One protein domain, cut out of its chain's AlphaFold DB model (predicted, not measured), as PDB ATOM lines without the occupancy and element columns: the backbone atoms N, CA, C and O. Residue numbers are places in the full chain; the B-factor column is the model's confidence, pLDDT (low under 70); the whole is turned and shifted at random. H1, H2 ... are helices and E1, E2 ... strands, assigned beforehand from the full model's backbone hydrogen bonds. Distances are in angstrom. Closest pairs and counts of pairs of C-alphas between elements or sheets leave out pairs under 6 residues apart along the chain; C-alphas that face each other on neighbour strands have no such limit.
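AT A GLANCE: This is residues 34 to 114 of the 117 residues of an uncharacterized protein of Fibrobacter succinogenes (UniProt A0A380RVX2). A twisted sheet of five strands has one long helix, H1, packed along one face, over the part of the sheet made by E3, E1 and E2. The hairpin E4 and E5 makes the other side of the sheet, the short helix H2 sits beside the strands, and the link of residues 78 to 85 crosses the face opposite H1. The printed part has 81 residues with five named strands and two named helices, in the order E1 E2 H1 E3 E4 E5 H2; the sheet's order is E3 E1 E2 E5 E4, all antiparallel, and the class is mixed, helices and strands. The whole is compact, with a radius of gyration of the C-alphas of 11.9 A and spans of 32 by 27 by 23 A.

HOW THE PARTS SIT: In the sheet, E1, residues 34 to 39, and E2, residues 43 to 49, form a hairpin at 166 degrees, with N 37 and O 45 2.8 A apart. On the other side of E1 is the edge strand E3, residues 72 to 77, antiparallel at 169 degrees, with N 36 and O 75 2.9 A apart. E5, residues 95 to 101, is antiparallel to E2 at 151 degrees, with N 48 and O 98 2.8 A apart. The edge strand E4, residues 86 to 92, forms a hairpin with E5 at 158 degrees, with N 88 and O 99 2.8 A apart. H1, residues 52 to 69, is on the sheet at a height of 7.7 A, in two layers, a helix on one face of a sheet. It lies over E1 and E2 and only just over E3, where 3 of its 18 C-alphas fall, and runs along the strands, at 11 degrees to E1 on the local plane. The closest C-alphas of H1 and E3 are those of Ala 66 and Gly 72, 4.3 A apart. E2, H1 and E3 form a split strand-helix-strand unit, two strands running the same way with E1 between them, and its crossover is right-handed. H2, residues 104 to 107, only just stands at the sheet's level, with a height of 3.8 A; the C-alphas of Lys 86 and Ala 107, the closest of E4 and H2, are 5.4 A apart. H1 and H2 are apart. In H1 every O i to N i+4 pair is within hydrogen-bond range; H2 is too short for such a pair.

IN THESE COORDINATES: E1 begins at C-alpha 34, (150.290, 158.198, 163.944), and is 16.3 A long; E3 measures 16.4 A. E2 spans 20.3 A, E4 18.9 A and E5 19.0 A. H1 runs 25.4 A from C-alpha 52, (154.482, 152.545, 160.014). H2, 5.0 A long, ends at C-alpha 107, (133.880, 165.875, 161.030).

THE WHOLE: The C-alphas farthest apart, of Leu 41 and Gly 94, are 32.7 A apart. The printed part has no cut and no long link. Mean pLDDT of the printed part is 82.8; residues 106, 108 to 109 and 112 to 114 are under 70.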
ATOM      1  N   SER A  34     151.250 157.143 164.214       92.12
ATOM      2  CA  SER A  34     150.290 158.198 163.944       92.12
ATOM      3  C   SER A  34     150.927 159.349 163.181       92.12
ATOM      4  O   SER A  34     152.133 159.572 163.271       92.12
ATOM      5  N   CYS A  35     150.112 160.096 162.447       92.25
ATOM      6  CA  CYS A  35     150.481 161.391 161.904       92.25
ATOM      7  C   CYS A  35     149.414 162.416 162.287       92.25
ATOM      8  O   CYS A  35     148.279 162.312 161.831       92.25
ATOM      9  N   ASP A  36     149.785 163.376 163.134       92.06
ATOM     10  CA  ASP A  36     148.952 164.508 163.552       92.06
ATOM     11  C   ASP A  36     149.168 165.680 162.589       92.06
ATOM     12  O   ASP A  36     150.280 166.200 162.495       92.06
ATOM     13  N   ILE A  37     148.117 166.070 161.872       89.25
ATOM     14  CA  ILE A  37     148.129 167.065 160.802       89.25
ATOM     15  C   ILE A  37     147.280 168.262 161.230       89.25
ATOM     16  O   ILE A  37     146.088 168.152 161.523       89.25
ATOM     17  N   LYS A  38     147.890 169.445 161.214       88.00
ATOM     18  CA  LYS A  38     147.229 170.724 161.486       88.00
ATOM     19  C   LYS A  38     147.500 171.668 160.334       88.00
ATOM     20  O   LYS A  38     148.659 171.883 160.001       88.00
ATOM     21  N   VAL A  39     146.456 172.232 159.741       81.56
ATOM     22  CA  VAL A  39     146.570 173.206 158.648       81.56
ATOM     23  C   VAL A  39     145.764 174.446 159.023       81.56
ATOM     24  O   VAL A  39     144.567 174.373 159.316       81.56
ATOM     25  N   GLY A  40     146.439 175.592 159.058       78.44
ATOM     26  CA  GLY A  40     145.896 176.848 159.561       78.44
ATOM     27  C   GLY A  40     145.394 176.744 161.006       78.44
ATOM     28  O   GLY A  40     145.929 176.000 161.829       78.44
ATOM     29  N   LEU A  41     144.345 177.511 161.319       72.62
ATOM     30  CA  LEU A  41     143.669 177.493 162.625       72.62
ATOM     31  C   LEU A  41     142.428 176.589 162.657       72.62
ATOM     32  O   LEU A  41     141.813 176.434 163.711       72.62
ATOM     33  N   GLU A  42     142.038 176.029 161.510       75.00
ATOM     34  CA  GLU A  42     140.702 175.460 161.321       75.00
ATOM     35  C   GLU A  42     140.705 173.965 161.005       75.00
ATOM     36  O   GLU A  42     139.707 173.310 161.294       75.00
ATOM     37  N   ILE A  43     141.795 173.412 160.463       82.50
ATOM     38  CA  ILE A  43     141.859 172.001 160.073       82.50
ATOM     39  C   ILE A  43     142.791 171.257 161.019       82.50
ATOM     40  O   ILE A  43     143.970 171.590 161.153       82.50
ATOM     41  N   HIS A  44     142.253 170.225 161.664       88.62
ATOM     42  CA  HIS A  44     143.025 169.321 162.504       88.62
ATOM     43  C   HIS A  44     142.500 167.903 162.313       88.62
ATOM     44  O   HIS A  44     141.357 167.583 162.659       88.62
ATOM     45  N   SER A  45     143.366 167.058 161.772       89.31
ATOM     46  CA  SER A  45     143.122 165.643 161.561       89.31
ATOM     47  C   SER A  45     144.327 164.840 162.025       89.31
ATOM     48  O   SER A  45     145.432 165.352 162.163       89.31
ATOM     49  N   CYS A  46     144.122 163.566 162.303       91.25
ATOM     50  CA  CYS A  46     145.214 162.670 162.620       91.25
ATOM     51  C   CYS A  46     144.914 161.290 162.055       91.25
ATOM     52  O   CYS A  46     143.763 160.870 162.053       91.25
ATOM     53  N   VAL A  47     145.919 160.583 161.558       90.50
ATOM     54  CA  VAL A  47     145.759 159.223 161.033       90.50
ATOM     55  C   VAL A  47     146.603 158.254 161.844       90.50
ATOM     56  O   VAL A  47     147.737 158.575 162.178       90.50
ATOM     57  N   GLU A  48     146.059 157.082 162.160       92.25
ATOM     58  CA  GLU A  48     146.767 155.973 162.803       92.25
ATOM     59  C   GLU A  48     146.732 154.726 161.936       92.25
ATOM     60  O   GLU A  48     145.722 154.425 161.308       92.25
ATOM     61  N   SER A  49     147.815 153.958 161.940       89.50
ATOM     62  CA  SER A  49     147.845 152.623 161.348       89.50
ATOM     63  C   SER A  49     148.969 151.807 161.969       89.50
ATOM     64  O   SER A  49     149.982 152.349 162.413       89.50
ATOM     65  N   GLU A  50     148.822 150.485 161.947       89.19
ATOM     66  CA  GLU A  50     149.911 149.555 162.261       89.19
ATOM     67  C   GLU A  50     150.988 149.527 161.162       89.19
ATOM     68  O   GLU A  50     152.103 149.048 161.375       89.19
ATOM     69  N   ASN A  51     150.682 150.059 159.973       86.81
ATOM     70  CA  ASN A  51     151.656 150.204 158.903       86.81
ATOM     71  C   ASN A  51     152.453 151.506 159.077       86.81
ATOM     72  O   ASN A  51     152.072 152.579 158.609       86.81
ATOM     73  N   THR A  52     153.601 151.400 159.739       87.62
ATOM     74  CA  THR A  52     154.482 152.545 160.014       87.62
ATOM     75  C   THR A  52     155.039 153.198 158.748       87.62
ATOM     76  O   THR A  52     155.171 154.418 158.699       87.62
ATOM     77  N   ALA A  53     155.331 152.418 157.702       86.94
ATOM     78  CA  ALA A  53     155.810 152.945 156.425       86.94
ATOM     79  C   ALA A  53     154.738 153.802 155.740       86.94
ATOM     80  O   ALA A  53     155.046 154.871 155.218       86.94
ATOM     81  N   TYR A  54     153.485 153.355 155.807       86.00
ATOM     82  CA  TYR A  54     152.342 154.103 155.306       86.00
ATOM     83  C   TYR A  54     152.163 155.433 156.047       86.00
ATOM     84  O   TYR A  54     152.109 156.484 155.417       86.00
ATOM     85  N   ILE A  55     152.170 155.412 157.383       90.44
ATOM     86  CA  ILE A  55     152.043 156.636 158.188       90.44
ATOM     87  C   ILE A  55     153.192 157.609 157.925       90.44
ATOM     88  O   ILE A  55     152.958 158.809 157.804       90.44
ATOM     89  N   ASN A  56     154.421 157.109 157.795       88.25
ATOM     90  CA  ASN A  56     155.568 157.947 157.452       88.25
ATOM     91  C   ASN A  56     155.398 158.618 156.082       88.25
ATOM     92  O   ASN A  56     155.770 159.782 155.953       88.25
ATOM     93  N   SER A  57     154.829 157.915 155.093       87.06
ATOM     94  CA  SER A  57     154.510 158.492 153.779       87.06
ATOM     95  C   SER A  57     153.466 159.596 153.909       87.06
ATOM     96  O   SER A  57     153.783 160.745 153.612       87.06
ATOM     97  N   GLN A  58     152.294 159.298 154.491       85.62
ATOM     98  CA  GLN A  58     151.223 160.293 154.651       85.62
ATOM     99  C   GLN A  58     151.713 161.538 155.398       85.62
ATOM    100  O   GLN A  58     151.341 162.658 155.065       85.62
ATOM    101  N   CYS A  59     152.560 161.358 156.416       88.69
ATOM    102  CA  CYS A  59     153.082 162.477 157.189       88.69
ATOM    103  C   CYS A  59     154.154 163.283 156.459       88.69
ATOM    104  O   CYS A  59     154.291 164.482 156.712       88.69
ATOM    105  N   ALA A  60     154.932 162.649 155.580       87.62
ATOM    106  CA  ALA A  60     155.869 163.352 154.717       87.62
ATOM    107  C   ALA A  60     155.116 164.192 153.678       87.62
ATOM    108  O   ALA A  60     155.433 165.373 153.521       87.62
ATOM    109  N   ASP A  61     154.086 163.619 153.054       85.81
ATOM    110  CA  ASP A  61     153.257 164.296 152.057       85.81
ATOM    111  C   ASP A  61     152.493 165.468 152.689       85.81
ATOM    112  O   ASP A  61     152.635 166.610 152.247       85.81
ATOM    113  N   ALA A  62     151.822 165.239 153.823       84.94
ATOM    114  CA  ALA A  62     151.132 166.292 154.566       84.94
ATOM    115  C   ALA A  62     152.085 167.406 155.039       84.94
ATOM    116  O   ALA A  62     151.724 168.583 155.013       84.94
ATOM    117  N   ASN A  63     153.320 167.075 155.440       82.88
ATOM    118  CA  ASN A  63     154.329 168.090 155.765       82.88
ATOM    119  C   ASN A  63     154.769 168.890 154.542       82.88
ATOM    120  O   ASN A  63     154.996 170.098 154.653       82.88
ATOM    121  N   ALA A  64     154.928 168.241 153.389       82.75
ATOM    122  CA  ALA A  64     155.296 168.914 152.153       82.75
ATOM    123  C   ALA A  64     154.191 169.884 151.709       82.75
ATOM    124  O   ALA A  64     154.485 171.014 151.317       82.75
ATOM    125  N   GLU A  65     152.923 169.487 151.817       78.94
ATOM    126  CA  GLU A  65     151.772 170.357 151.554       78.94
ATOM    127  C   GLU A  65     151.686 171.514 152.554       78.94
ATOM    128  O   GLU A  65     151.574 172.673 152.154       78.94
ATOM    129  N   ALA A  66     151.832 171.228 153.849       77.31
ATOM    130  CA  ALA A  66     151.854 172.232 154.905       77.31
ATOM    131  C   ALA A  66     152.975 173.269 154.718       77.31
ATOM    132  O   ALA A  66     152.755 174.470 154.879       77.31
ATOM    133  N   THR A  67     154.170 172.815 154.326       75.88
ATOM    134  CA  THR A  67     155.319 173.686 154.036       75.88
ATOM    135  C   THR A  67     155.045 174.583 152.828       75.88
ATOM    136  O   THR A  67     155.390 175.762 152.853       75.88
ATOM    137  N   GLN A  68     154.404 174.051 151.782       74.75
ATOM    138  CA  GLN A  68     154.025 174.825 150.595       74.75
ATOM    139  C   GLN A  68     152.925 175.851 150.889       74.75
ATOM    140  O   GLN A  68     152.976 176.963 150.366       74.75
ATOM    141  N   ALA A  69     151.954 175.498 151.733       70.75
ATOM    142  CA  ALA A  69     150.884 176.396 152.154       70.75
ATOM    143  C   ALA A  69     151.365 177.484 153.135       70.75
ATOM    144  O   ALA A  69     150.690 178.495 153.301       70.75
ATOM    145  N   GLY A  70     152.515 177.289 153.789       72.94
ATOM    146  CA  GLY A  70     153.084 178.222 154.768       72.94
ATOM    147  C   GLY A  70     152.352 178.259 156.115       72.94
ATOM    148  O   GLY A  70     152.808 178.933 157.036       72.94
ATOM    149  N   GLU A  71     151.250 177.518 156.250       74.75
ATOM    150  CA  GLU A  71     150.391 177.474 157.433       74.75
ATOM    151  C   GLU A  71     149.958 176.029 157.722       74.75
ATOM    152  O   GLU A  71     148.794 175.666 157.575       74.75
ATOM    153  N   GLY A  72     150.891 175.173 158.141       79.19
ATOM    154  CA  GLY A  72     150.550 173.839 158.628       79.19
ATOM    155  C   GLY A  72     151.719 173.094 159.264       79.19
ATOM    156  O   GLY A  72     152.877 173.488 159.133       79.19
ATOM    157  N   THR A  73     151.414 171.995 159.945       84.56
ATOM    158  CA  THR A  73     152.377 171.074 160.554       84.56
ATOM    159  C   THR A  73     151.852 169.649 160.452       84.56
ATOM    160  O   THR A  73     150.690 169.423 160.791       84.56
ATOM    161  N   ALA A  74     152.702 168.689 160.092       88.31
ATOM    162  CA  ALA A  74     152.411 167.273 160.272       88.31
ATOM    163  C   ALA A  74     153.479 166.627 161.172       88.31
ATOM    164  O   ALA A  74     154.681 166.834 160.995       88.31
ATOM    165  N   VAL A  75     153.063 165.877 162.188       88.81
ATOM    166  CA  VAL A  75     153.973 165.321 163.198       88.81
ATOM    167  C   VAL A  75     153.730 163.831 163.352       88.81
ATOM    168  O   VAL A  75     152.625 163.402 163.677       88.81
ATOM    169  N   ILE A  76     154.791 163.048 163.159       90.94
ATOM    170  CA  ILE A  76     154.763 161.603 163.382       90.94
ATOM    171  C   ILE A  76     154.759 161.326 164.887       90.94
ATOM    172  O   ILE A  76     155.560 161.884 165.642       90.94
ATOM    173  N   GLY A  77     153.882 160.427 165.315       88.62
ATOM    174  CA  GLY A  77     153.770 159.955 166.686       88.62
ATOM    175  C   GLY A  77     153.460 158.464 166.756       88.62
ATOM    176  O   GLY A  77     153.565 157.727 165.778       88.62
ATOM    177  N   THR A  78     153.083 158.017 167.950       83.12
ATOM    178  CA  THR A  78     152.674 156.626 168.216       83.12
ATOM    179  C   THR A  78     151.177 156.494 168.488       83.12
ATOM    180  O   THR A  78     150.686 155.399 168.731       83.12
ATOM    181  N   LYS A  79     150.469 157.624 168.569       87.81
ATOM    182  CA  LYS A  79     149.019 157.706 168.754       87.81
ATOM    183  C   LYS A  79     148.496 159.092 168.396       87.81
ATOM    184  O   LYS A  79     149.207 160.090 168.556       87.81
ATOM    185  N   CYS A  80     147.257 159.157 167.952       89.44
ATOM    186  CA  CYS A  80     146.513 160.375 167.728       89.44
ATOM    187  C   CYS A  80     146.020 160.973 169.052       89.44
ATOM    188  O   CYS A  80     145.790 160.253 170.034       89.44
ATOM    189  N   PRO A  81     145.884 162.308 169.128       88.00
ATOM    190  CA  PRO A  81     145.370 162.962 170.320       88.00
ATOM    191  C   PRO A  81     143.942 162.498 170.647       88.00
ATOM    192  O   PRO A  81     143.143 162.165 169.776       88.00
ATOM    193  N   ALA A  82     143.583 162.486 171.926       86.06
ATOM    194  CA  ALA A  82     142.202 162.209 172.313       86.06
ATOM    195  C   ALA A  82     141.272 163.380 171.930       86.06
ATOM    196  O   ALA A  82     141.724 164.500 171.703       86.06
ATOM    197  N   GLY A  83     139.957 163.133 171.916       85.81
ATOM    198  CA  GLY A  83     138.953 164.185 171.709       85.81
ATOM    199  C   GLY A  83     138.582 164.447 170.249       85.81
ATOM    200  O   GLY A  83     138.043 165.510 169.945       85.81
ATOM    201  N   ALA A  84     138.846 163.493 169.354       87.50
ATOM    202  CA  ALA A  84     138.314 163.539 168.000       87.50
ATOM    203  C   ALA A  84     136.784 163.610 168.039       87.50
ATOM    204  O   ALA A  84     136.128 162.917 168.819       87.50
ATOM    205  N   LYS A  85     136.214 164.459 167.187       88.62
ATOM    206  CA  LYS A  85     134.762 164.577 167.017       88.62
ATOM    207  C   LYS A  85     134.210 163.413 166.213       88.62
ATOM    208  O   LYS A  85     133.072 163.004 166.431       88.62
ATOM    209  N   LYS A  86     135.011 162.908 165.277       85.81
ATOM    210  CA  LYS A  86     134.668 161.782 164.422       85.81
ATOM    211  C   LYS A  86     135.895 160.935 164.148       85.81
ATOM    212  O   LYS A  86     136.998 161.458 164.009       85.81
ATOM    213  N   THR A  87     135.669 159.635 164.046       87.62
ATOM    214  CA  THR A  87     136.657 158.663 163.606       87.62
ATOM    215  C   THR A  87     136.123 157.933 162.387       87.62
ATOM    216  O   THR A  87     134.934 157.614 162.313       87.62
ATOM    217  N   CYS A  88     136.998 157.698 161.422       84.81
ATOM    218  CA  CYS A  88     136.698 156.992 160.191       84.81
ATOM    219  C   CYS A  88     137.764 155.924 159.985       84.81
ATOM    220  O   CYS A  88     138.946 156.244 159.907       84.81
ATOM    221  N   GLU A  89     137.357 154.666 159.894       87.44
ATOM    222  CA  GLU A  89     138.250 153.599 159.459       87.44
ATOM    223  C   GLU A  89     138.240 153.555 157.932       87.44
ATOM    224  O   GLU A  89     137.177 153.521 157.307       87.44
ATOM    225  N   VAL A  90     139.422 153.596 157.331       83.25
ATOM    226  CA  VAL A  90     139.606 153.561 155.884       83.25
ATOM    227  C   VAL A  90     140.612 152.475 155.543       83.25
ATOM    228  O   VAL A  90     141.653 152.347 156.181       83.25
ATOM    229  N   THR A  91     140.298 151.669 154.535       80.88
ATOM    230  CA  THR A  91     141.206 150.630 154.043       80.88
ATOM    231  C   THR A  91     141.571 150.935 152.603       80.88
ATOM    232  O   THR A  91     140.709 150.905 151.726       80.88
ATOM    233  N   GLN A  92     142.847 151.221 152.350       72.38
ATOM    234  CA  GLN A  92     143.351 151.582 151.027       72.38
ATOM    235  C   GLN A  92     144.611 150.803 150.693       72.38
ATOM    236  O   GLN A  92     145.495 150.636 151.527       72.38
ATOM    237  N   LYS A  93     144.673 150.268 149.466       73.25
ATOM    238  CA  LYS A  93     145.791 149.436 148.980       73.25
ATOM    239  C   LYS A  93     146.153 148.279 149.943       73.25
ATOM    240  O   LYS A  93     147.303 147.858 150.007       73.25
ATOM    241  N   GLY A  94     145.169 147.756 150.686       80.00
ATOM    242  CA  GLY A  94     145.355 146.694 151.685       80.00
ATOM    243  C   GLY A  94     145.884 147.161 153.048       80.00
ATOM    244  O   GLY A  94     146.185 146.323 153.891       80.00
ATOM    245  N   VAL A  95     145.993 148.472 153.272       81.12
ATOM    246  CA  VAL A  95     146.367 149.081 154.552       81.12
ATOM    247  C   VAL A  95     145.126 149.676 155.197       81.12
ATOM    248  O   VAL A  95     144.479 150.543 154.614       81.12
ATOM    249  N   THR A  96     144.803 149.221 156.403       85.81
ATOM    250  CA  THR A  96     143.751 149.820 157.226       85.81
ATOM    251  C   THR A  96     144.353 150.915 158.097       85.81
ATOM    252  O   THR A  96     145.386 150.720 158.748       85.81
ATOM    253  N   ALA A  97     143.716 152.078 158.087       87.12
ATOM    254  CA  ALA A  97     144.085 153.228 158.886       87.12
ATOM    255  C   ALA A  97     142.838 153.851 159.523       87.12
ATOM    256  O   ALA A  97     141.753 153.848 158.943       87.12
ATOM    257  N   THR A  98     143.009 154.419 160.708       90.38
ATOM    258  CA  THR A  98     141.963 155.144 161.426       90.38
ATOM    259  C   THR A  98     142.251 156.629 161.333       90.38
ATOM    260  O   THR A  98     143.275 157.103 161.814       90.38
ATOM    261  N   VAL A  99     141.334 157.376 160.732       89.00
ATOM    262  CA  VAL A  99     141.398 158.831 160.613       89.00
ATOM    263  C   VAL A  99     140.542 159.460 161.705       89.00
ATOM    264  O   VAL A  99     139.356 159.170 161.837       89.00
ATOM    265  N   TYR A 100     141.145 160.347 162.475       90.75
ATOM    266  CA  TYR A 100     140.569 161.131 163.553       90.75
ATOM    267  C   TYR A 100     140.390 162.568 163.074       90.75
ATOM    268  O   TYR A 100     141.340 163.208 162.635       90.75
ATOM    269  N   LEU A 101     139.168 163.081 163.168       88.06
ATOM    270  CA  LEU A 101     138.797 164.426 162.737       88.06
ATOM    271  C   LEU A 101     138.413 165.247 163.967       88.06
ATOM    272  O   LEU A 101     137.508 164.866 164.722       88.06
ATOM    273  N   TYR A 102     139.112 166.358 164.194       86.94
ATOM    274  CA  TYR A 102     138.957 167.177 165.402       86.94
ATOM    275  C   TYR A 102     138.205 168.477 165.143       86.94
ATOM    276  O   TYR A 102     137.604 169.030 166.070       86.94
ATOM    277  N   ASP A 103     138.210 168.964 163.905       83.62
ATOM    278  CA  ASP A 103     137.452 170.148 163.530       83.62
ATOM    279  C   ASP A 103     136.014 169.796 163.111       83.62
ATOM    280  O   ASP A 103     135.693 168.667 162.744       83.62
ATOM    281  N   ASN A 104     135.097 170.757 163.251       76.94
ATOM    282  CA  ASN A 104     133.685 170.510 162.946       76.94
ATOM    283  C   ASN A 104     133.427 170.404 161.436       76.94
ATOM    284  O   ASN A 104     132.464 169.752 161.051       76.94
ATOM    285  N   LEU A 105     134.242 171.047 160.596       72.12
ATOM    286  CA  LEU A 105     134.012 171.103 159.152       72.12
ATOM    287  C   LEU A 105     134.312 169.745 158.512       72.12
ATOM    288  O   LEU A 105     133.475 169.202 157.792       72.12
ATOM    289  N   THR A 106     135.459 169.154 158.836       69.44
ATOM    290  CA  THR A 106     135.861 167.826 158.369       69.44
ATOM    291  C   THR A 106     135.047 166.730 159.045       69.44
ATOM    292  O   THR A 106     134.616 165.797 158.371       69.44
ATOM    293  N   ALA A 107     134.719 166.857 160.337       72.38
ATOM    294  CA  ALA A 107     133.880 165.875 161.030       72.38
ATOM    295  C   ALA A 107     132.445 165.781 160.465       72.38
ATOM    296  O   ALA A 107     131.772 164.766 160.662       72.38
ATOM    297  N   MET A 108     131.967 166.803 159.746       69.00
ATOM    298  CA  MET A 108     130.684 166.759 159.034       69.00
ATOM    299  C   MET A 108     130.746 165.980 157.712       69.00
ATOM    300  O   MET A 108     129.697 165.577 157.207       69.00
ATOM    301  N   ALA A 109     131.938 165.736 157.158       69.12
ATOM    302  CA  ALA A 109     132.099 164.927 155.956       69.12
ATOM    303  C   ALA A 109     131.825 163.441 156.247       69.12
ATOM    304  O   ALA A 109     132.094 162.939 157.343       69.12
ATOM    305  N   ASN A 110     131.271 162.713 155.275       71.88
ATOM    306  CA  ASN A 110     131.104 161.260 155.379       71.88
ATOM    307  C   ASN A 110     132.452 160.552 155.211       71.88
ATOM    308  O   ASN A 110     133.293 161.001 154.436       71.88
ATOM    309  N   CYS A 111     132.639 159.434 155.919       73.19
ATOM    310  CA  CYS A 111     133.881 158.661 155.854       73.19
ATOM    311  C   CYS A 111     134.123 158.058 154.456       73.19
ATOM    312  O   CYS A 111     135.267 157.825 154.093       73.19
ATOM    313  N   ASP A 112     133.066 157.870 153.657       63.69
ATOM    314  CA  ASP A 112     133.123 157.305 152.300       63.69
ATOM    315  C   ASP A 112     133.866 158.177 151.272       63.69
ATOM    316  O   ASP A 112     134.146 157.713 150.172       63.69
ATOM    317  N   GLY A 113     134.153 159.442 151.596       58.75
ATOM    318  CA  GLY A 113     134.916 160.355 150.737       58.75
ATOM    319  C   GLY A 113     136.372 160.544 151.161       58.75
ATOM    320  O   GLY A 113     137.050 161.397 150.595       58.75
ATOM    321  N   ILE A 114     136.836 159.822 152.187       64.75
ATOM    322  CA  ILE A 114     138.210 159.933 152.683       64.75
ATOM    323  C   ILE A 114     139.086 158.967 151.887       64.75
ATOM    324  O   ILE A 114     139.245 157.798 152.241       64.75
TER     325      ILE A 114